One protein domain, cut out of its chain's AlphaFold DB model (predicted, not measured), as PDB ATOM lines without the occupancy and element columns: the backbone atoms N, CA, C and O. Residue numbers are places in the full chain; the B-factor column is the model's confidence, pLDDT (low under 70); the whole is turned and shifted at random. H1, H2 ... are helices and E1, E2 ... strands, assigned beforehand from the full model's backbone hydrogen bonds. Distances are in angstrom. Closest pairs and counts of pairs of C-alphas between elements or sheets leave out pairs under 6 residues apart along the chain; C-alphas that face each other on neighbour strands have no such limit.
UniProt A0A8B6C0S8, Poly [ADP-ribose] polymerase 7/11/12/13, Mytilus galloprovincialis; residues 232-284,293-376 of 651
ATOM      1  N   GLU A 232      66.378  90.890   5.428       80.94
ATOM      2  CA  GLU A 232      65.575  91.891   6.149       80.94
ATOM      3  C   GLU A 232      64.063  91.619   6.134       80.94
ATOM      4  O   GLU A 232      63.314  92.208   6.919       80.94
ATOM      5  N   TYR A 233      63.590  90.695   5.296       82.62
ATOM      6  CA  TYR A 233      62.162  90.408   5.193       82.62
ATOM      7  C   TYR A 233      61.632  89.658   6.419       82.62
ATOM      8  O   TYR A 233      62.263  88.737   6.958       82.62
ATOM      9  N   SER A 234      60.413  90.021   6.824       89.31
ATOM     10  CA  SER A 234      59.650  89.277   7.827       89.31
ATOM     11  C   SER A 234      59.374  87.839   7.358       89.31
ATOM     12  O   SER A 234      59.445  87.529   6.166       89.31
ATOM     13  N   VAL A 235      59.071  86.934   8.292       86.62
ATOM     14  CA  VAL A 235      58.735  85.535   7.960       86.62
ATOM     15  C   VAL A 235      57.496  85.492   7.061       86.62
ATOM     16  O   VAL A 235      57.435  84.718   6.112       86.62
ATOM     17  N   GLU A 236      56.542  86.380   7.324       88.62
ATOM     18  CA  GLU A 236      55.309  86.548   6.567       88.62
ATOM     19  C   GLU A 236      55.572  86.991   5.125       88.62
ATOM     20  O   GLU A 236      54.972  86.465   4.189       88.62
ATOM     21  N   ASP A 237      56.499  87.931   4.930       89.88
ATOM     22  CA  ASP A 237      56.869  88.392   3.593       89.88
ATOM     23  C   ASP A 237      57.588  87.298   2.803       89.88
ATOM     24  O   ASP A 237      57.320  87.128   1.614       89.88
ATOM     25  N   LYS A 238      58.439  86.507   3.469       88.81
ATOM     26  CA  LYS A 238      59.101  85.346   2.859       88.81
ATOM     27  C   LYS A 238      58.072  84.325   2.376       88.81
ATOM     28  O   LYS A 238      58.156  83.900   1.229       88.81
ATOM     29  N   VAL A 239      57.054  83.998   3.179       90.56
ATOM     30  CA  VAL A 239      55.954  83.117   2.736       90.56
ATOM     31  C   VAL A 239      55.250  83.684   1.497       90.56
ATOM     32  O   VAL A 239      55.030  82.954   0.533       90.56
ATOM     33  N   SER A 240      54.921  84.982   1.477       92.00
ATOM     34  CA  SER A 240      54.282  85.588   0.300       92.00
ATOM     35  C   SER A 240      55.157  85.521  -0.957       92.00
ATOM     36  O   SER A 240      54.637  85.297  -2.050       92.00
ATOM     37  N   ILE A 241      56.470  85.728  -0.820       90.25
ATOM     38  CA  ILE A 241      57.428  85.626  -1.930       90.25
ATOM     39  C   ILE A 241      57.484  84.181  -2.441       90.25
ATOM     40  O   ILE A 241      57.383  83.973  -3.646       90.25
ATOM     41  N   LEU A 242      57.545  83.196  -1.535       91.12
ATOM     42  CA  LEU A 242      57.557  81.769  -1.880       91.12
ATOM     43  C   LEU A 242      56.328  81.386  -2.699       91.12
ATOM     44  O   LEU A 242      56.439  80.798  -3.771       91.12
ATOM     45  N   LEU A 243      55.151  81.786  -2.216       93.19
ATOM     46  CA  LEU A 243      53.892  81.536  -2.905       93.19
ATOM     47  C   LEU A 243      53.871  82.178  -4.293       93.19
ATOM     48  O   LEU A 243      53.408  81.544  -5.234       93.19
ATOM     49  N   ASN A 244      54.371  83.408  -4.447       92.44
ATOM     50  CA  ASN A 244      54.447  84.042  -5.764       92.44
ATOM     51  C   ASN A 244      55.351  83.260  -6.725       92.44
ATOM     52  O   ASN A 244      54.915  83.023  -7.844       92.44
ATOM     53  N   ILE A 245      56.537  82.817  -6.292       92.12
ATOM     54  CA  ILE A 245      57.462  82.036  -7.134       92.12
ATOM     55  C   ILE A 245      56.787  80.750  -7.615       92.12
ATOM     56  O   ILE A 245      56.763  80.472  -8.811       92.12
ATOM     57  N   ILE A 246      56.169  79.992  -6.705       92.50
ATOM     58  CA  ILE A 246      55.511  78.731  -7.065       92.50
ATOM     59  C   ILE A 246      54.321  78.989  -8.008       92.50
ATOM     60  O   ILE A 246      54.139  78.289  -9.000       92.50
ATOM     61  N   LEU A 247      53.508  80.016  -7.737       92.44
ATOM     62  CA  LEU A 247      52.317  80.343  -8.537       92.44
ATOM     63  C   LEU A 247      52.643  80.965  -9.904       92.44
ATOM     64  O   LEU A 247      51.820  80.884 -10.821       92.44
ATOM     65  N   GLU A 248      53.811  81.591 -10.047       92.38
ATOM     66  CA  GLU A 248      54.339  82.070 -11.328       92.38
ATOM     67  C   GLU A 248      54.865  80.912 -12.187       92.38
ATOM     68  O   GLU A 248      54.693  80.955 -13.403       92.38
ATOM     69  N   ASN A 249      55.335  79.827 -11.562       92.31
ATOM     70  CA  ASN A 249      55.730  78.573 -12.214       92.31
ATOM     71  C   ASN A 249      54.561  77.586 -12.417       92.31
ATOM     72  O   ASN A 249      54.737  76.380 -12.492       92.31
ATOM     73  N   GLY A 250      53.324  78.082 -12.515       89.31
ATOM     74  CA  GLY A 250      52.150  77.232 -12.774       89.31
ATOM     75  C   GLY A 250      51.535  76.580 -11.530       89.31
ATOM     76  O   GLY A 250      50.563  75.837 -11.653       89.31
ATOM     77  N   GLY A 251      52.017  76.920 -10.331       89.81
ATOM     78  CA  GLY A 251      51.483  76.449  -9.050       89.81
ATOM     79  C   GLY A 251      52.204  75.232  -8.475       89.81
ATOM     80  O   GLY A 251      51.938  74.877  -7.325       89.81
ATOM     81  N   GLU A 252      53.128  74.652  -9.232       90.12
ATOM     82  CA  GLU A 252      53.969  73.521  -8.864       90.12
ATOM     83  C   GLU A 252      55.363  73.749  -9.448       90.12
ATOM     84  O   GLU A 252      55.480  74.244 -10.563       90.12
ATOM     85  N   ILE A 253      56.405  73.457  -8.680       91.38
ATOM     86  CA  ILE A 253      57.798  73.689  -9.070       91.38
ATOM     87  C   ILE A 253      58.666  72.571  -8.497       91.38
ATOM     88  O   ILE A 253      58.405  72.091  -7.389       91.38
ATOM     89  N   GLU A 254      59.689  72.160  -9.235       90.69
ATOM     90  CA  GLU A 254      60.672  71.201  -8.739       90.69
ATOM     91  C   GLU A 254      61.463  71.818  -7.578       90.69
ATOM     92  O   GLU A 254      61.759  73.014  -7.579       90.69
ATOM     93  N   ILE A 255      61.800  71.028  -6.557       87.56
ATOM     94  CA  ILE A 255      62.536  71.510  -5.382       87.56
ATOM     95  C   ILE A 255      63.886  72.110  -5.790       87.56
ATOM     96  O   ILE A 255      64.261  73.145  -5.243       87.56
ATOM     97  N   GLU A 256      64.593  71.514  -6.753       86.12
ATOM     98  CA  GLU A 256      65.874  72.026  -7.253       86.12
ATOM     99  C   GLU A 256      65.703  73.387  -7.949       86.12
ATOM    100  O   GLU A 256      66.393  74.355  -7.620       86.12
ATOM    101  N   GLU A 257      64.726  73.508  -8.851       89.50
ATOM    102  CA  GLU A 257      64.399  74.776  -9.511       89.50
ATOM    103  C   GLU A 257      63.964  75.835  -8.493       89.50
ATOM    104  O   GLU A 257      64.401  76.990  -8.544       89.50
ATOM    105  N   LEU A 258      63.167  75.434  -7.502       87.56
ATOM    106  CA  LEU A 258      62.787  76.303  -6.408       87.56
ATOM    107  C   LEU A 258      64.010  76.759  -5.627       87.56
ATOM    108  O   LEU A 258      64.104  77.951  -5.396       87.56
ATOM    109  N   GLN A 259      64.950  75.885  -5.261       84.19
ATOM    110  CA  GLN A 259      66.198  76.258  -4.578       84.19
ATOM    111  C   GLN A 259      67.063  77.215  -5.416       84.19
ATOM    112  O   GLN A 259      67.680  78.120  -4.858       84.19
ATOM    113  N   ASN A 260      67.056  77.084  -6.745       83.62
ATOM    114  CA  ASN A 260      67.755  78.003  -7.647       83.62
ATOM    115  C   ASN A 260      67.107  79.400  -7.676       83.62
ATOM    116  O   ASN A 260      67.806  80.415  -7.684       83.62
ATOM    117  N   HIS A 261      65.772  79.474  -7.646       79.50
ATOM    118  CA  HIS A 261      65.033  80.737  -7.513       79.50
ATOM    119  C   HIS A 261      65.075  81.311  -6.089       79.50
ATOM    120  O   HIS A 261      65.026  82.525  -5.873       79.50
ATOM    121  N   TRP A 262      65.120  80.424  -5.107       71.81
ATOM    122  CA  TRP A 262      65.005  80.682  -3.687       71.81
ATOM    123  C   TRP A 262      66.398  80.687  -3.085       71.81
ATOM    124  O   TRP A 262      66.853  79.663  -2.587       71.81
ATOM    125  N   ILE A 263      67.043  81.860  -3.146       61.03
ATOM    126  CA  ILE A 263      68.390  82.155  -2.625       61.03
ATOM    127  C   ILE A 263      68.822  81.132  -1.569       61.03
ATOM    128  O   ILE A 263      68.161  81.045  -0.529       61.03
ATOM    129  N   GLU A 264      69.940  80.436  -1.824       57.09
ATOM    130  CA  GLU A 264      70.528  79.286  -1.097       57.09
ATOM    131  C   GLU A 264      70.461  79.327   0.452       57.09
ATOM    132  O   GLU A 264      70.622  78.305   1.125       57.09
ATOM    133  N   ASN A 265      70.185  80.489   1.044       56.44
ATOM    134  CA  ASN A 265      70.082  80.731   2.478       56.44
ATOM    135  C   ASN A 265      68.658  80.621   3.059       56.44
ATOM    136  O   ASN A 265      68.510  80.317   4.243       56.44
ATOM    137  N   LEU A 266      67.580  80.848   2.302       61.00
ATOM    138  CA  LEU A 266      66.241  80.895   2.909       61.00
ATOM    139  C   LEU A 266      65.678  79.510   3.258       61.00
ATOM    140  O   LEU A 266      65.055  79.357   4.309       61.00
ATOM    141  N   GLY A 267      65.893  78.501   2.411       58.78
ATOM    142  CA  GLY A 267      65.391  77.140   2.653       58.78
ATOM    143  C   GLY A 267      66.016  76.511   3.901       58.78
ATOM    144  O   GLY A 267      65.309  75.998   4.767       58.78
ATOM    145  N   LYS A 268      67.337  76.665   4.058       61.72
ATOM    146  CA  LYS A 268      68.100  76.123   5.196       61.72
ATOM    147  C   LYS A 268      67.740  76.775   6.532       61.72
ATOM    148  O   LYS A 268      67.788  76.117   7.569       61.72
ATOM    149  N   HIS A 269      67.377  78.057   6.532       64.44
ATOM    150  CA  HIS A 269      67.093  78.792   7.767       64.44
ATOM    151  C   HIS A 269      65.617  78.781   8.186       64.44
ATOM    152  O   HIS A 269      65.320  79.100   9.338       64.44
ATOM    153  N   TYR A 270      64.689  78.409   7.294       69.81
ATOM    154  CA  TYR A 270      63.251  78.534   7.554       69.81
ATOM    155  C   TYR A 270      62.420  77.327   7.071       69.81
ATOM    156  O   TYR A 270      61.457  77.517   6.325       69.81
ATOM    157  N   PRO A 271      62.684  76.098   7.553       77.38
ATOM    158  CA  PRO A 271      61.908  74.909   7.168       77.38
ATOM    159  C   PRO A 271      60.398  75.062   7.433       77.38
ATOM    160  O   PRO A 271      59.573  74.596   6.658       77.38
ATOM    161  N   LYS A 272      60.016  75.818   8.473       77.62
ATOM    162  CA  LYS A 272      58.607  76.117   8.786       77.62
ATOM    163  C   LYS A 272      57.905  76.992   7.741       77.62
ATOM    164  O   LYS A 272      56.689  76.921   7.617       77.62
ATOM    165  N   VAL A 273      58.643  77.861   7.042       78.81
ATOM    166  CA  VAL A 273      58.084  78.688   5.954       78.81
ATOM    167  C   VAL A 273      57.721  77.796   4.779       78.81
ATOM    168  O   VAL A 273      56.640  77.945   4.220       78.81
ATOM    169  N   PHE A 274      58.607  76.852   4.465       82.06
ATOM    170  CA  PHE A 274      58.382  75.850   3.439       82.06
ATOM    171  C   PHE A 274      57.166  74.985   3.787       82.06
ATOM    172  O   PHE A 274      56.181  75.031   3.065       82.06
ATOM    173  N   GLU A 275      57.154  74.350   4.965       83.88
ATOM    174  CA  GLU A 275      56.036  73.515   5.445       83.88
ATOM    175  C   GLU A 275      54.678  74.244   5.434       83.88
ATOM    176  O   GLU A 275      53.636  73.641   5.188       83.88
ATOM    177  N   PHE A 276      54.666  75.553   5.705       80.81
ATOM    178  CA  PHE A 276      53.430  76.336   5.701       80.81
ATOM    179  C   PHE A 276      52.925  76.653   4.286       80.81
ATOM    180  O   PHE A 276      51.715  76.683   4.052       80.81
ATOM    181  N   ALA A 277      53.838  76.966   3.367       82.44
ATOM    182  CA  ALA A 277      53.514  77.480   2.039       82.44
ATOM    183  C   ALA A 277      53.423  76.385   0.975       82.44
ATOM    184  O   ALA A 277      52.869  76.637  -0.099       82.44
ATOM    185  N   THR A 278      53.988  75.209   1.245       85.94
ATOM    186  CA  THR A 278      54.126  74.136   0.267       85.94
ATOM    187  C   THR A 278      53.538  72.819   0.756       85.94
ATOM    188  O   THR A 278      53.384  72.560   1.947       85.94
ATOM    189  N   GLU A 279      53.166  71.981  -0.200       87.44
ATOM    190  CA  GLU A 279      52.852  70.572  -0.005       87.44
ATOM    191  C   GLU A 279      53.653  69.779  -1.032       87.44
ATOM    192  O   GLU A 279      53.696  70.154  -2.207       87.44
ATOM    193  N   THR A 280      54.325  68.724  -0.581       82.44
ATOM    194  CA  THR A 280      55.060  67.805  -1.450       82.44
ATOM    195  C   THR A 280      54.069  67.023  -2.298       82.44
ATOM    196  O   THR A 280      53.107  66.458  -1.776       82.44
ATOM    197  N   VAL A 281      54.287  66.998  -3.610       79.06
ATOM    198  CA  VAL A 281      53.484  66.186  -4.521       79.06
ATOM    199  C   VAL A 281      54.088  64.787  -4.503       79.06
ATOM    200  O   VAL A 281      55.174  64.570  -5.026       79.06
ATOM    201  N   GLU A 282      53.430  63.857  -3.810       67.19
ATOM    202  CA  GLU A 282      53.885  62.468  -3.720       67.19
ATOM    203  C   GLU A 282      53.803  61.786  -5.098       67.19
ATOM    204  O   GLU A 282      52.770  61.243  -5.482       67.19
ATOM    205  N   GLU A 283      54.917  61.809  -5.829       54.00
ATOM    206  CA  GLU A 283      55.262  60.835  -6.876       54.00
ATOM    207  C   GLU A 283      56.482  59.992  -6.464       54.00
ATOM    208  O   GLU A 283      57.114  59.359  -7.303       54.00
ATOM    209  N   ALA A 284      56.840  59.988  -5.174       42.62
ATOM    210  CA  ALA A 284      57.982  59.226  -4.694       42.62
ATOM    211  C   ALA A 284      57.724  57.727  -4.903       42.62
ATOM    212  O   ALA A 284      56.882  57.124  -4.229       42.62
ATOM    213  N   THR A 293      64.708  65.440  -3.801       70.06
ATOM    214  CA  THR A 293      64.194  65.384  -5.177       70.06
ATOM    215  C   THR A 293      62.667  65.300  -5.149       70.06
ATOM    216  O   THR A 293      62.084  64.522  -4.395       70.06
ATOM    217  N   GLY A 294      61.988  66.147  -5.923       83.94
ATOM    218  CA  GLY A 294      60.527  66.130  -6.009       83.94
ATOM    219  C   GLY A 294      59.908  67.476  -6.357       83.94
ATOM    220  O   GLY A 294      60.581  68.506  -6.378       83.94
ATOM    221  N   ASN A 295      58.600  67.465  -6.598       87.75
ATOM    222  CA  ASN A 295      57.822  68.670  -6.859       87.75
ATOM    223  C   ASN A 295      57.140  69.167  -5.588       87.75
ATOM    224  O   ASN A 295      56.598  68.397  -4.787       87.75
ATOM    225  N   VAL A 296      57.099  70.485  -5.439       89.38
ATOM    226  CA  VAL A 296      56.319  71.149  -4.402       89.38
ATOM    227  C   VAL A 296      55.267  72.053  -4.988       89.38
ATOM    228  O   VAL A 296      55.450  72.718  -6.005       89.38
ATOM    229  N   ARG A 297      54.143  72.104  -4.287       91.50
ATOM    230  CA  ARG A 297      52.956  72.818  -4.718       91.50
ATOM    231  C   ARG A 297      52.536  73.857  -3.701       91.50
ATOM    232  O   ARG A 297      52.588  73.608  -2.502       91.50
ATOM    233  N   ALA A 298      52.061  75.004  -4.176       92.44
ATOM    234  CA  ALA A 298      51.606  76.075  -3.299       92.44
ATOM    235  C   ALA A 298      50.339  75.682  -2.515       92.44
ATOM    236  O   ALA A 298      49.328  75.244  -3.078       92.44
ATOM    237  N   LYS A 299      50.367  75.930  -1.208       92.94
ATOM    238  CA  LYS A 299      49.288  75.633  -0.267       92.94
ATOM    239  C   LYS A 299      48.907  76.856   0.551       92.94
ATOM    240  O   LYS A 299      49.726  77.719   0.852       92.94
ATOM    241  N   THR A 300      47.635  76.929   0.928       93.56
ATOM    242  CA  THR A 300      47.156  77.922   1.885       93.56
ATOM    243  C   THR A 300      45.992  77.397   2.713       93.56
ATOM    244  O   THR A 300      45.138  76.658   2.237       93.56
ATOM    245  N   GLU A 301      45.917  77.848   3.962       92.38
ATOM    246  CA  GLU A 301      44.738  77.658   4.811       92.38
ATOM    247  C   GLU A 301      43.666  78.743   4.590       92.38
ATOM    248  O   GLU A 301      42.607  78.724   5.230       92.38
ATOM    249  N   ALA A 302      43.921  79.715   3.706       94.50
ATOM    250  CA  ALA A 302      42.948  80.744   3.372       94.50
ATOM    251  C   ALA A 302      41.718  80.126   2.695       94.50
ATOM    252  O   ALA A 302      41.816  79.379   1.726       94.50
ATOM    253  N   THR A 303      40.528  80.479   3.179       95.50
ATOM    254  CA  THR A 303      39.254  79.972   2.648       95.50
ATOM    255  C   THR A 303      38.250  81.098   2.429       95.50
ATOM    256  O   THR A 303      38.430  82.223   2.900       95.50
ATOM    257  N   LEU A 304      37.163  80.801   1.710       96.38
ATOM    258  CA  LEU A 304      36.028  81.714   1.568       96.38
ATOM    259  C   LEU A 304      35.050  81.556   2.733       96.38
ATOM    260  O   LEU A 304      34.700  80.443   3.132       96.38
ATOM    261  N   CYS A 305      34.544  82.675   3.243       96.69
ATOM    262  CA  CYS A 305      33.576  82.669   4.332       96.69
ATOM    263  C   CYS A 305      32.248  82.059   3.875       96.69
ATOM    264  O   CYS A 305      31.546  82.614   3.029       96.69
ATOM    265  N   GLN A 306      31.861  80.934   4.479       94.44
ATOM    266  CA  GLN A 306      30.642  80.215   4.106       94.44
ATOM    267  C   GLN A 306      29.362  81.026   4.334       94.44
ATOM    268  O   GLN A 306      28.438  80.935   3.525       94.44
ATOM    269  N   ALA A 307      29.288  81.817   5.410       95.19
ATOM    270  CA  ALA A 307      28.142  82.690   5.650       95.19
ATOM    271  C   ALA A 307      28.044  83.735   4.527       95.19
ATOM    272  O   ALA A 307      27.068  83.745   3.770       95.19
ATOM    273  N   HIS A 308      29.112  84.521   4.341       95.75
ATOM    274  CA  HIS A 308      29.153  85.583   3.336       95.75
ATOM    275  C   HIS A 308      28.922  85.063   1.916       95.75
ATOM    276  O   HIS A 308      28.227  85.719   1.157       95.75
ATOM    277  N   ALA A 309      29.454  83.894   1.552       93.94
ATOM    278  CA  ALA A 309      29.337  83.353   0.199       93.94
ATOM    279  C   ALA A 309      27.943  82.810  -0.159       93.94
ATOM    280  O   ALA A 309      27.642  82.631  -1.341       93.94
ATOM    281  N   ASN A 310      27.099  82.523   0.838       91.06
ATOM    282  CA  ASN A 310      25.711  82.116   0.615       91.06
ATOM    283  C   ASN A 310      24.770  83.319   0.634       91.06
ATOM    284  O   ASN A 310      23.905  83.444  -0.233       91.06
ATOM    285  N   VAL A 311      24.946  84.198   1.620       94.69
ATOM    286  CA  VAL A 311      24.150  85.411   1.782       94.69
ATOM    287  C   VAL A 311      25.114  86.575   2.009       94.69
ATOM    288  O   VAL A 311      25.824  86.567   3.023       94.69
ATOM    289  N   PRO A 312      25.143  87.575   1.106       93.94
ATOM    290  CA  PRO A 312      25.972  88.759   1.278       93.94
ATOM    291  C   PRO A 312      25.758  89.384   2.656       93.94
ATOM    292  O   PRO A 312      24.626  89.473   3.129       93.94
ATOM    293  N   ASN A 313      26.845  89.800   3.306       92.00
ATOM    294  CA  ASN A 313      26.827  90.472   4.615       92.00
ATOM    295  C   ASN A 313      26.183  89.674   5.769       92.00
ATOM    296  O   ASN A 313      25.919  90.235   6.826       92.00
ATOM    297  N   SER A 314      25.964  88.364   5.617       95.25
ATOM    298  CA  SER A 314      25.423  87.526   6.702       95.25
ATOM    299  C   SER A 314      26.465  87.111   7.748       95.25
ATOM    300  O   SER A 314      26.111  86.630   8.827       95.25
ATOM    301  N   CYS A 315      27.756  87.281   7.448       96.12
ATOM    302  CA  CYS A 315      28.819  87.079   8.421       96.12
ATOM    303  C   CYS A 315      28.807  88.222   9.443       96.12
ATOM    304  O   CYS A 315      28.937  89.383   9.068       96.12
ATOM    305  N   LYS A 316      28.726  87.890  10.737       93.19
ATOM    306  CA  LYS A 316      28.700  88.863  11.847       93.19
ATOM    307  C   LYS A 316      30.054  89.554  12.110       93.19
ATOM    308  O   LYS A 316      30.201  90.233  13.120       93.19
ATOM    309  N   GLY A 317      31.033  89.372  11.224       87.75
ATOM    310  CA  GLY A 317      32.410  89.826  11.397       87.75
ATOM    311  C   GLY A 317      33.244  88.891  12.278       87.75
ATOM    312  O   GLY A 317      32.747  87.906  12.823       87.75
ATOM    313  N   GLY A 318      34.545  89.181  12.372       89.50
ATOM    314  CA  GLY A 318      35.489  88.428  13.207       89.50
ATOM    315  C   GLY A 318      35.833  87.019  12.709       89.50
ATOM    316  O   GLY A 318      36.488  86.275  13.433       89.50
ATOM    317  N   CYS A 319      35.401  86.634  11.503       95.88
ATOM    318  CA  CYS A 319      35.910  85.427  10.861       95.88
ATOM    319  C   CYS A 319      37.237  85.713  10.156       95.88
ATOM    320  O   CYS A 319      37.484  86.823   9.699       95.88
ATOM    321  N   ASP A 320      38.050  84.682   9.994       96.00
ATOM    322  CA  ASP A 320      39.335  84.798   9.303       96.00
ATOM    323  C   ASP A 320      39.231  84.572   7.790       96.00
ATOM    324  O   ASP A 320      40.161  84.853   7.049       96.00
ATOM    325  N   ALA A 321      38.091  84.065   7.320       96.75
ATOM    326  CA  ALA A 321      37.875  83.723   5.922       96.75
ATOM    327  C   ALA A 321      37.546  84.954   5.056       96.75
ATOM    328  O   ALA A 321      36.936  85.922   5.521       96.75
ATOM    329  N   LEU A 322      37.889  84.876   3.770       97.25
ATOM    330  CA  LEU A 322      37.695  85.941   2.789       97.25
ATOM    331  C   LEU A 322      36.203  86.176   2.496       97.25
ATOM    332  O   LEU A 322      35.436  85.244   2.227       97.25
ATOM    333  N   HIS A 323      35.792  87.441   2.515       97.44
ATOM    334  CA  HIS A 323      34.480  87.927   2.090       97.44
ATOM    335  C   HIS A 323      34.562  88.350   0.626       97.44
ATOM    336  O   HIS A 323      34.645  89.537   0.315       97.44
ATOM    337  N   ILE A 324      34.630  87.362  -0.265       96.44
ATOM    338  CA  ILE A 324      34.786  87.589  -1.703       96.44
ATOM    339  C   ILE A 324      33.775  86.739  -2.463       96.44
ATOM    340  O   ILE A 324      33.437  85.622  -2.056       96.44
ATOM    341  N   CYS A 325      33.277  87.264  -3.580       97.31
ATOM    342  CA  CYS A 325      32.472  86.503  -4.521       97.31
ATOM    343  C   CYS A 325      33.232  85.256  -4.984       97.31
ATOM    344  O   CYS A 325      34.242  85.344  -5.679       97.31
ATOM    345  N   LYS A 326      32.705  84.067  -4.680       96.12
ATOM    346  CA  LYS A 326      33.326  82.813  -5.132       96.12
ATOM    347  C   LYS A 326      33.478  82.722  -6.651       96.12
ATOM    348  O   LYS A 326      34.439  82.140  -7.122       96.12
ATOM    349  N   PHE A 327      32.558  83.311  -7.419       95.88
ATOM    350  CA  PHE A 327      32.643  83.313  -8.881       95.88
ATOM    351  C   PHE A 327      33.562  84.401  -9.422       95.88
ATOM    352  O   PHE A 327      33.775  84.410 -10.616       95.88
ATOM    353  N   TYR A 328      34.067  85.315  -8.589       95.88
ATOM    354  CA  TYR A 328      35.172  86.203  -8.957       95.88
ATOM    355  C   TYR A 328      36.522  85.497  -8.784       95.88
ATOM    356  O   TYR A 328      37.445  85.729  -9.551       95.88
ATOM    357  N   ILE A 329      36.611  84.594  -7.799       94.88
ATOM    358  CA  ILE A 329      37.783  83.738  -7.590       94.88
ATOM    359  C   ILE A 329      37.854  82.632  -8.631       94.88
ATOM    360  O   ILE A 329      38.898  82.425  -9.229       94.88
ATOM    361  N   LEU A 330      36.770  81.874  -8.800       93.88
ATOM    362  CA  LEU A 330      36.792  80.645  -9.592       93.88
ATOM    363  C   LEU A 330      36.724  80.919 -11.089       93.88
ATOM    364  O   LEU A 330      37.322  80.191 -11.861       93.88
ATOM    365  N   SER A 331      35.986  81.939 -11.503       90.69
ATOM    366  CA  SER A 331      35.725  82.223 -12.910       90.69
ATOM    367  C   SER A 331      35.616  83.731 -13.140       90.69
ATOM    368  O   SER A 331      35.887  84.538 -12.252       90.69
ATOM    369  N   SER A 332      35.232  84.140 -14.345       88.50
ATOM    370  CA  SER A 332      34.885  85.533 -14.618       88.50
ATOM    371  C   SER A 332      33.458  85.792 -14.137       88.50
ATOM    372  O   SER A 332      32.490  85.411 -14.801       88.50
ATOM    373  N   CYS A 333      33.298  86.413 -12.962       94.19
ATOM    374  CA  CYS A 333      31.977  86.769 -12.441       94.19
ATOM    375  C   CYS A 333      31.239  87.690 -13.429       94.19
ATOM    376  O   CYS A 333      31.525  88.879 -13.511       94.19
ATOM    377  N   GLY A 334      30.253  87.155 -14.153       89.56
ATOM    378  CA  GLY A 334      29.516  87.901 -15.183       89.56
ATOM    379  C   GLY A 334      28.462  88.888 -14.664       89.56
ATOM    380  O   GLY A 334      27.652  89.373 -15.449       89.56
ATOM    381  N   MET A 335      28.401  89.150 -13.354       91.81
ATOM    382  CA  MET A 335      27.431  90.091 -12.781       91.81
ATOM    383  C   MET A 335      28.052  91.481 -12.667       91.81
ATOM    384  O   MET A 335      28.957  91.681 -11.861       91.81
ATOM    385  N   THR A 336      27.513  92.447 -13.411       90.62
ATOM    386  CA  THR A 336      27.936  93.859 -13.355       90.62
ATOM    387  C   THR A 336      27.727  94.473 -11.970       90.62
ATOM    388  O   THR A 336      28.605  95.156 -11.461       90.62
ATOM    389  N   ASN A 337      26.606  94.147 -11.319       93.25
ATOM    390  CA  ASN A 337      26.269  94.573  -9.957       93.25
ATOM    391  C   ASN A 337      26.265  93.371  -9.007       93.25
ATOM    392  O   ASN A 337      25.228  92.985  -8.455       93.25
ATOM    393  N   CYS A 338      27.418  92.711  -8.874       96.62
ATOM    394  CA  CYS A 338      27.541  91.570  -7.977       96.62
ATOM    395  C   CYS A 338      27.219  91.981  -6.532       96.62
ATOM    396  O   CYS A 338      27.797  92.915  -5.990       96.62
ATOM    397  N   LYS A 339      26.301  91.250  -5.888       96.50
ATOM    398  CA  LYS A 339      25.942  91.493  -4.478       96.50
ATOM    399  C   LYS A 339      27.049  91.084  -3.501       96.50
ATOM    400  O   LYS A 339      26.975  91.428  -2.328       96.50
ATOM    401  N   PHE A 340      28.017  90.298  -3.963       96.81
ATOM    402  CA  PHE A 340      29.171  89.867  -3.184       96.81
ATOM    403  C   PHE A 340      30.370  90.746  -3.530       96.81
ATOM    404  O   PHE A 340      30.507  91.205  -4.661       96.81
ATOM    405  N   ILE A 341      31.253  90.948  -2.560       95.56
ATOM    406  CA  ILE A 341      32.383  91.864  -2.706       95.56
ATOM    407  C   ILE A 341      33.427  91.258  -3.658       95.56
ATOM    408  O   ILE A 341      33.737  90.071  -3.565       95.56
ATOM    409  N   HIS A 342      33.951  92.052  -4.594       95.94
ATOM    410  CA  HIS A 342      35.089  91.678  -5.458       95.94
ATOM    411  C   HIS A 342      36.407  92.315  -4.992       95.94
ATOM    412  O   HIS A 342      37.474  91.984  -5.495       95.94
ATOM    413  N   ASP A 343      36.334  93.214  -4.014       95.00
ATOM    414  CA  ASP A 343      37.478  93.930  -3.474       95.00
ATOM    415  C   ASP A 343      38.235  93.094  -2.427       95.00
ATOM    416  O   ASP A 343      37.703  92.737  -1.369       95.00
ATOM    417  N   PHE A 344      39.496  92.796  -2.727       94.50
ATOM    418  CA  PHE A 344      40.433  92.119  -1.829       94.50
ATOM    419  C   PHE A 344      41.070  93.058  -0.800       94.50
ATOM    420  O   PHE A 344      41.606  92.581   0.202       94.50
ATOM    421  N   GLU A 345      40.996  94.367  -1.027       94.75
ATOM    422  CA  GLU A 345      41.643  95.394  -0.214       94.75
ATOM    423  C   GLU A 345      40.700  96.044   0.806       94.75
ATOM    424  O   GLU A 345      41.115  96.908   1.586       94.75
ATOM    425  N   ASN A 346      39.452  95.576   0.899       94.75
ATOM    426  CA  ASN A 346      38.592  95.961   2.012       94.75
ATOM    427  C   ASN A 346      39.216  95.540   3.356       94.75
ATOM    428  O   ASN A 346      39.990  94.583   3.446       94.75
ATOM    429  N   GLU A 347      38.863  96.248   4.431       95.62
ATOM    430  CA  GLU A 347      39.505  96.084   5.741       95.62
ATOM    431  C   GLU A 347      39.491  94.630   6.253       95.62
ATOM    432  O   GLU A 347      40.481  94.150   6.809       95.62
ATOM    433  N   HIS A 348      38.382  93.914   6.050       95.94
ATOM    434  CA  HIS A 348      38.239  92.520   6.470       95.94
ATOM    435  C   HIS A 348      39.146  91.590   5.658       95.94
ATOM    436  O   HIS A 348      39.890  90.793   6.229       95.94
ATOM    437  N   ASN A 349      39.127  91.718   4.331       96.25
ATOM    438  CA  ASN A 349      39.920  90.891   3.426       96.25
ATOM    439  C   ASN A 349      41.416  91.174   3.563       96.25
ATOM    440  O   ASN A 349      42.196  90.229   3.519       96.25
ATOM    441  N   ARG A 350      41.829  92.413   3.855       95.81
ATOM    442  CA  ARG A 350      43.222  92.727   4.210       95.81
ATOM    443  C   ARG A 350      43.677  91.978   5.456       95.81
ATOM    444  O   ARG A 350      44.744  91.373   5.442       95.81
ATOM    445  N   LYS A 351      42.860  91.960   6.517       95.88
ATOM    446  CA  LYS A 351      43.171  91.204   7.746       95.88
ATOM    447  C   LYS A 351      43.270  89.702   7.468       95.88
ATOM    448  O   LYS A 351      44.222  89.070   7.920       95.88
ATOM    449  N   ALA A 352      42.333  89.156   6.692       95.88
ATOM    450  CA  ALA A 352      42.367  87.760   6.261       95.88
ATOM    451  C   ALA A 352      43.625  87.450   5.425       95.88
ATOM    452  O   ALA A 352      44.336  86.495   5.724       95.88
ATOM    453  N   LYS A 353      43.961  88.289   4.435       95.31
ATOM    454  CA  LYS A 353      45.173  88.151   3.611       95.31
ATOM    455  C   LYS A 353      46.434  88.152   4.467       95.31
ATOM    456  O   LYS A 353      47.240  87.243   4.326       95.31
ATOM    457  N   CYS A 354      46.595  89.123   5.368       94.44
ATOM    458  CA  CYS A 354      47.767  89.184   6.245       94.44
ATOM    459  C   CYS A 354      47.880  87.940   7.133       94.44
ATOM    460  O   CYS A 354      48.973  87.410   7.300       94.44
ATOM    461  N   LYS A 355      46.758  87.446   7.672       94.25
ATOM    462  CA  LYS A 355      46.745  86.254   8.528       94.25
ATOM    463  C   LYS A 355      47.264  84.999   7.821       94.25
ATOM    464  O   LYS A 355      47.879  84.162   8.470       94.25
ATOM    465  N   TYR A 356      46.997  84.875   6.524       94.38
ATOM    466  CA  TYR A 356      47.434  83.743   5.705       94.38
ATOM    467  C   TYR A 356      48.627  84.082   4.802       94.38
ATOM    468  O   TYR A 356      48.885  83.359   3.845       94.38
ATOM    469  N   PHE A 357      49.332  85.183   5.087       94.81
ATOM    470  CA  PHE A 357      50.528  85.626   4.358       94.81
ATOM    471  C   PHE A 357      50.303  85.795   2.846       94.81
ATOM    472  O   PHE A 357      51.168  85.509   2.021       94.81
ATOM    473  N   LEU A 358      49.117  86.281   2.479       95.56
ATOM    474  CA  LEU A 358      48.712  86.593   1.107       95.56
ATOM    475  C   LEU A 358      48.755  88.100   0.810       95.56
ATOM    476  O   LEU A 358      48.274  88.541  -0.231       95.56
ATOM    477  N   HIS A 359      49.269  88.928   1.723       94.38
ATOM    478  CA  HIS A 359      49.254  90.390   1.590       94.38
ATOM    479  C   HIS A 359      50.133  90.899   0.445       94.38
ATOM    480  O   HIS A 359      49.739  91.871  -0.194       94.38
ATOM    481  N   ARG A 360      51.248  90.223   0.132       94.12
ATOM    482  CA  ARG A 360      52.106  90.540  -1.031       94.12
ATOM    483  C   ARG A 360      51.908  89.607  -2.230       94.12
ATOM    484  O   ARG A 360      52.631  89.711  -3.220       94.12
ATOM    485  N   VAL A 361      50.956  88.678  -2.162       94.62
ATOM    486  CA  VAL A 361      50.666  87.778  -3.285       94.62
ATOM    487  C   VAL A 361      49.809  88.524  -4.304       94.62
ATOM    488  O   VAL A 361      48.816  89.162  -3.943       94.62
ATOM    489  N   LYS A 362      50.191  88.461  -5.586       93.31
ATOM    490  CA  LYS A 362      49.429  89.108  -6.667       93.31
ATOM    491  C   LYS A 362      47.998  88.568  -6.683       93.31
ATOM    492  O   LYS A 362      47.781  87.372  -6.510       93.31
ATOM    493  N   LEU A 363      47.016  89.426  -6.956       92.56
ATOM    494  CA  LEU A 363      45.599  89.045  -6.977       92.56
ATOM    495  C   LEU A 363      45.325  87.811  -7.858       92.56
ATOM    496  O   LEU A 363      44.660  86.873  -7.429       92.56
ATOM    497  N   GLN A 364      45.888  87.790  -9.068       92.94
ATOM    498  CA  GLN A 364      45.752  86.662  -9.994       92.94
ATOM    499  C   GLN A 364      46.319  85.363  -9.401       92.94
ATOM    500  O   GLN A 364      45.700  84.308  -9.532       92.94
ATOM    501  N   ASN A 365      47.445  85.453  -8.689       94.50
ATOM    502  CA  ASN A 365      48.065  84.326  -7.999       94.50
ATOM    503  C   ASN A 365      47.192  83.848  -6.830       94.50
ATOM    504  O   ASN A 365      46.997  82.646  -6.692       94.50
ATOM    505  N   ILE A 366      46.572  84.749  -6.054       94.62
ATOM    506  CA  ILE A 366      45.605  84.354  -5.013       94.62
ATOM    507  C   ILE A 366      44.416  83.608  -5.635       94.62
ATOM    508  O   ILE A 366      43.987  82.584  -5.104       94.62
ATOM    509  N   CYS A 367      43.892  84.078  -6.772       93.88
ATOM    510  CA  CYS A 367      42.818  83.376  -7.472       93.88
ATOM    511  C   CYS A 367      43.253  81.971  -7.912       93.88
ATOM    512  O   CYS A 367      42.542  81.016  -7.609       93.88
ATOM    513  N   ARG A 368      44.427  81.821  -8.544       93.06
ATOM    514  CA  ARG A 368      44.985  80.505  -8.925       93.06
ATOM    515  C   ARG A 368      45.169  79.591  -7.713       93.06
ATOM    516  O   ARG A 368      44.729  78.445  -7.736       93.06
ATOM    517  N   LEU A 369      45.733  80.124  -6.630       93.94
ATOM    518  CA  LEU A 369      45.956  79.402  -5.381       93.94
ATOM    519  C   LEU A 369      44.647  78.843  -4.814       93.94
ATOM    520  O   LEU A 369      44.590  77.669  -4.469       93.94
ATOM    521  N   LEU A 370      43.579  79.647  -4.773       93.44
ATOM    522  CA  LEU A 370      42.258  79.242  -4.265       93.44
ATOM    523  C   LEU A 370      41.437  78.386  -5.252       93.44
ATOM    524  O   LEU A 370      40.442  77.772  -4.858       93.44
ATOM    525  N   GLN A 371      41.809  78.365  -6.534       92.19
ATOM    526  CA  GLN A 371      41.234  77.469  -7.545       92.19
ATOM    527  C   GLN A 371      41.830  76.057  -7.474       92.19
ATOM    528  O   GLN A 371      41.156  75.101  -7.881       92.19
ATOM    529  N   HIS A 372      43.058  75.942  -6.959       89.50
ATOM    530  CA  HIS A 372      43.769  74.682  -6.803       89.50
ATOM    531  C   HIS A 372      43.021  73.725  -5.863       89.50
ATOM    532  O   HIS A 372      42.511  74.135  -4.820       89.50
ATOM    533  N   ASP A 373      42.975  72.437  -6.209       88.56
ATOM    534  CA  ASP A 373      42.170  71.416  -5.520       88.56
ATOM    535  C   ASP A 373      42.450  71.311  -4.027       88.56
ATOM    536  O   ASP A 373      41.512  71.295  -3.233       88.56
ATOM    537  N   ALA A 374      43.732  71.301  -3.657       85.62
ATOM    538  CA  ALA A 374      44.183  71.235  -2.268       85.62
ATOM    539  C   ALA A 374      43.667  72.405  -1.407       85.62
ATOM    540  O   ALA A 374      43.477  72.254  -0.204       85.62
ATOM    541  N   ASN A 375      43.390  73.554  -2.031       90.19
ATOM    542  CA  ASN A 375      42.934  74.768  -1.353       90.19
ATOM    543  C   ASN A 375      41.427  75.011  -1.552       90.19
ATOM    544  O   ASN A 375      40.886  76.032  -1.107       90.19
ATOM    545  N   ARG A 376      40.708  74.098  -2.224       91.50
ATOM    546  CA  ARG A 376      39.257  74.226  -2.370       91.50
ATOM    547  C   ARG A 376      38.566  74.004  -1.033       91.50
ATOM    548  O   ARG A 376      38.936  73.172  -0.216       91.50
TER     549      ARG A 376
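This is residues 232 to 284 and 293 to 376 of the 651 residues of the protein "Poly [ADP-ribose] polymerase 7/11/12/13" of Mytilus galloprovincialis (UniProt A0A8B6C0S8). Two lobes stand end to end along the longest axis, with the helix H8 between them. One lobe is a small sheet of three short strands with the long helix H1 crossing one of its faces and the short helices H2, H3 and H4 round them; the other is a loose lobe of the helices H5, H6 and H7 and two long loops, residues 311 to 325 and 331 to 346. The printed part has 137 residues, with eight named helices and three named strands in the order H1 E1 H2 H3 H4 E2 E3 H5 H6 H7 H8, and its class is mostly helix. The sheet has the order E1, E3, E2, antiparallel throughout. The whole is compact, with a radius of gyration of the C-alphas of 15.9 A, and only just elongated, with spans of 46, 31 and 22 A.

H1, residues 235 to 248, is the hub, touching three other helices. The sheet that H1 is on is made of E1, residues 252 to 254, E3, residues 295 to 298, and E2, residues 278 to 281. E1 and E3 are antiparallel at 146 degrees, with N 253 and O 296 2.9 A apart, within hydrogen-bond range. E3 and E2 are antiparallel at 140 degrees, with N 279 and O 297 2.9 A apart, also within range. H1 is on the sheet at a height of 9.8 A, over E3, and runs across the strands at 73 degrees to E3 on the local plane; it is only just not over E1 and E2, on each of which 2 of its C-alphas fall. H2, residues 255 to 261, stands up from the sheet on the same face as H1, its line rising 44 degrees. With residues 245 to 246 alone H1 only just touches H2, with 3 pairs of C-alphas within 8 A, the closest being Ile 245 and His 261 at 7.7 A. H4, residues 271 to 277, touches H1 at a steep tilt of 56 degrees, the same way, closest at the C-alphas of Val 239 and Val 273, 5.9 A. H1, H2 and H4 with the sheet make two layers, helices on one face of a sheet. H3, residues 266 to 269, is close to H4 but not clearly touching, with the C-alphas of Gly 267 and Phe 274 7.2 A apart. H8, residues 363 to 371, touches H1 about perpendicular, at 78 degrees, by H1's residues 244 to 248 alone; the closest C-alphas are those of Leu 247 and Asn 365, 5.9 A. H8 also touches H6, residues 326 to 330, where the C-alphas of Ile 329 and Cys 367 are closest at 5.0 A. H5, residues 306 to 310, is close to H6 but not clearly touching, with the C-alphas of Ala 309 and Lys 326 closest at 6.7 A. H7, residues 347 to 355, touches no helix. In H1, H2, H4, H5, H6, H7 and H8 every O i to N i+4 pair is within hydrogen-bond range; H3 is too short for such a pair.

H1 begins at C-alpha 235, (58.735, 85.535, 7.960), and is 20.1 A long. E1, H2, H3, H4, E2, E3, H5 and H6 follow, of which E3 and H4 are 10.3 A and 10.2 A long. H7 is 12.5 A long, and H8, 12.4 A, ends at C-alpha 371, (41.234, 77.469, -7.545).

The C-alphas of Lys 268 and Asn 337, the two farthest apart, are 48.2 A apart. Residues 285 to 292 are not printed, and C-alphas 284 and 293 are 8.8 A apart across the cut. The links H5 to H6 and H6 to H7 are long. The mean pLDDT of the printed part is 88.6; residues 263 to 270 and 282 to 284 are under 70.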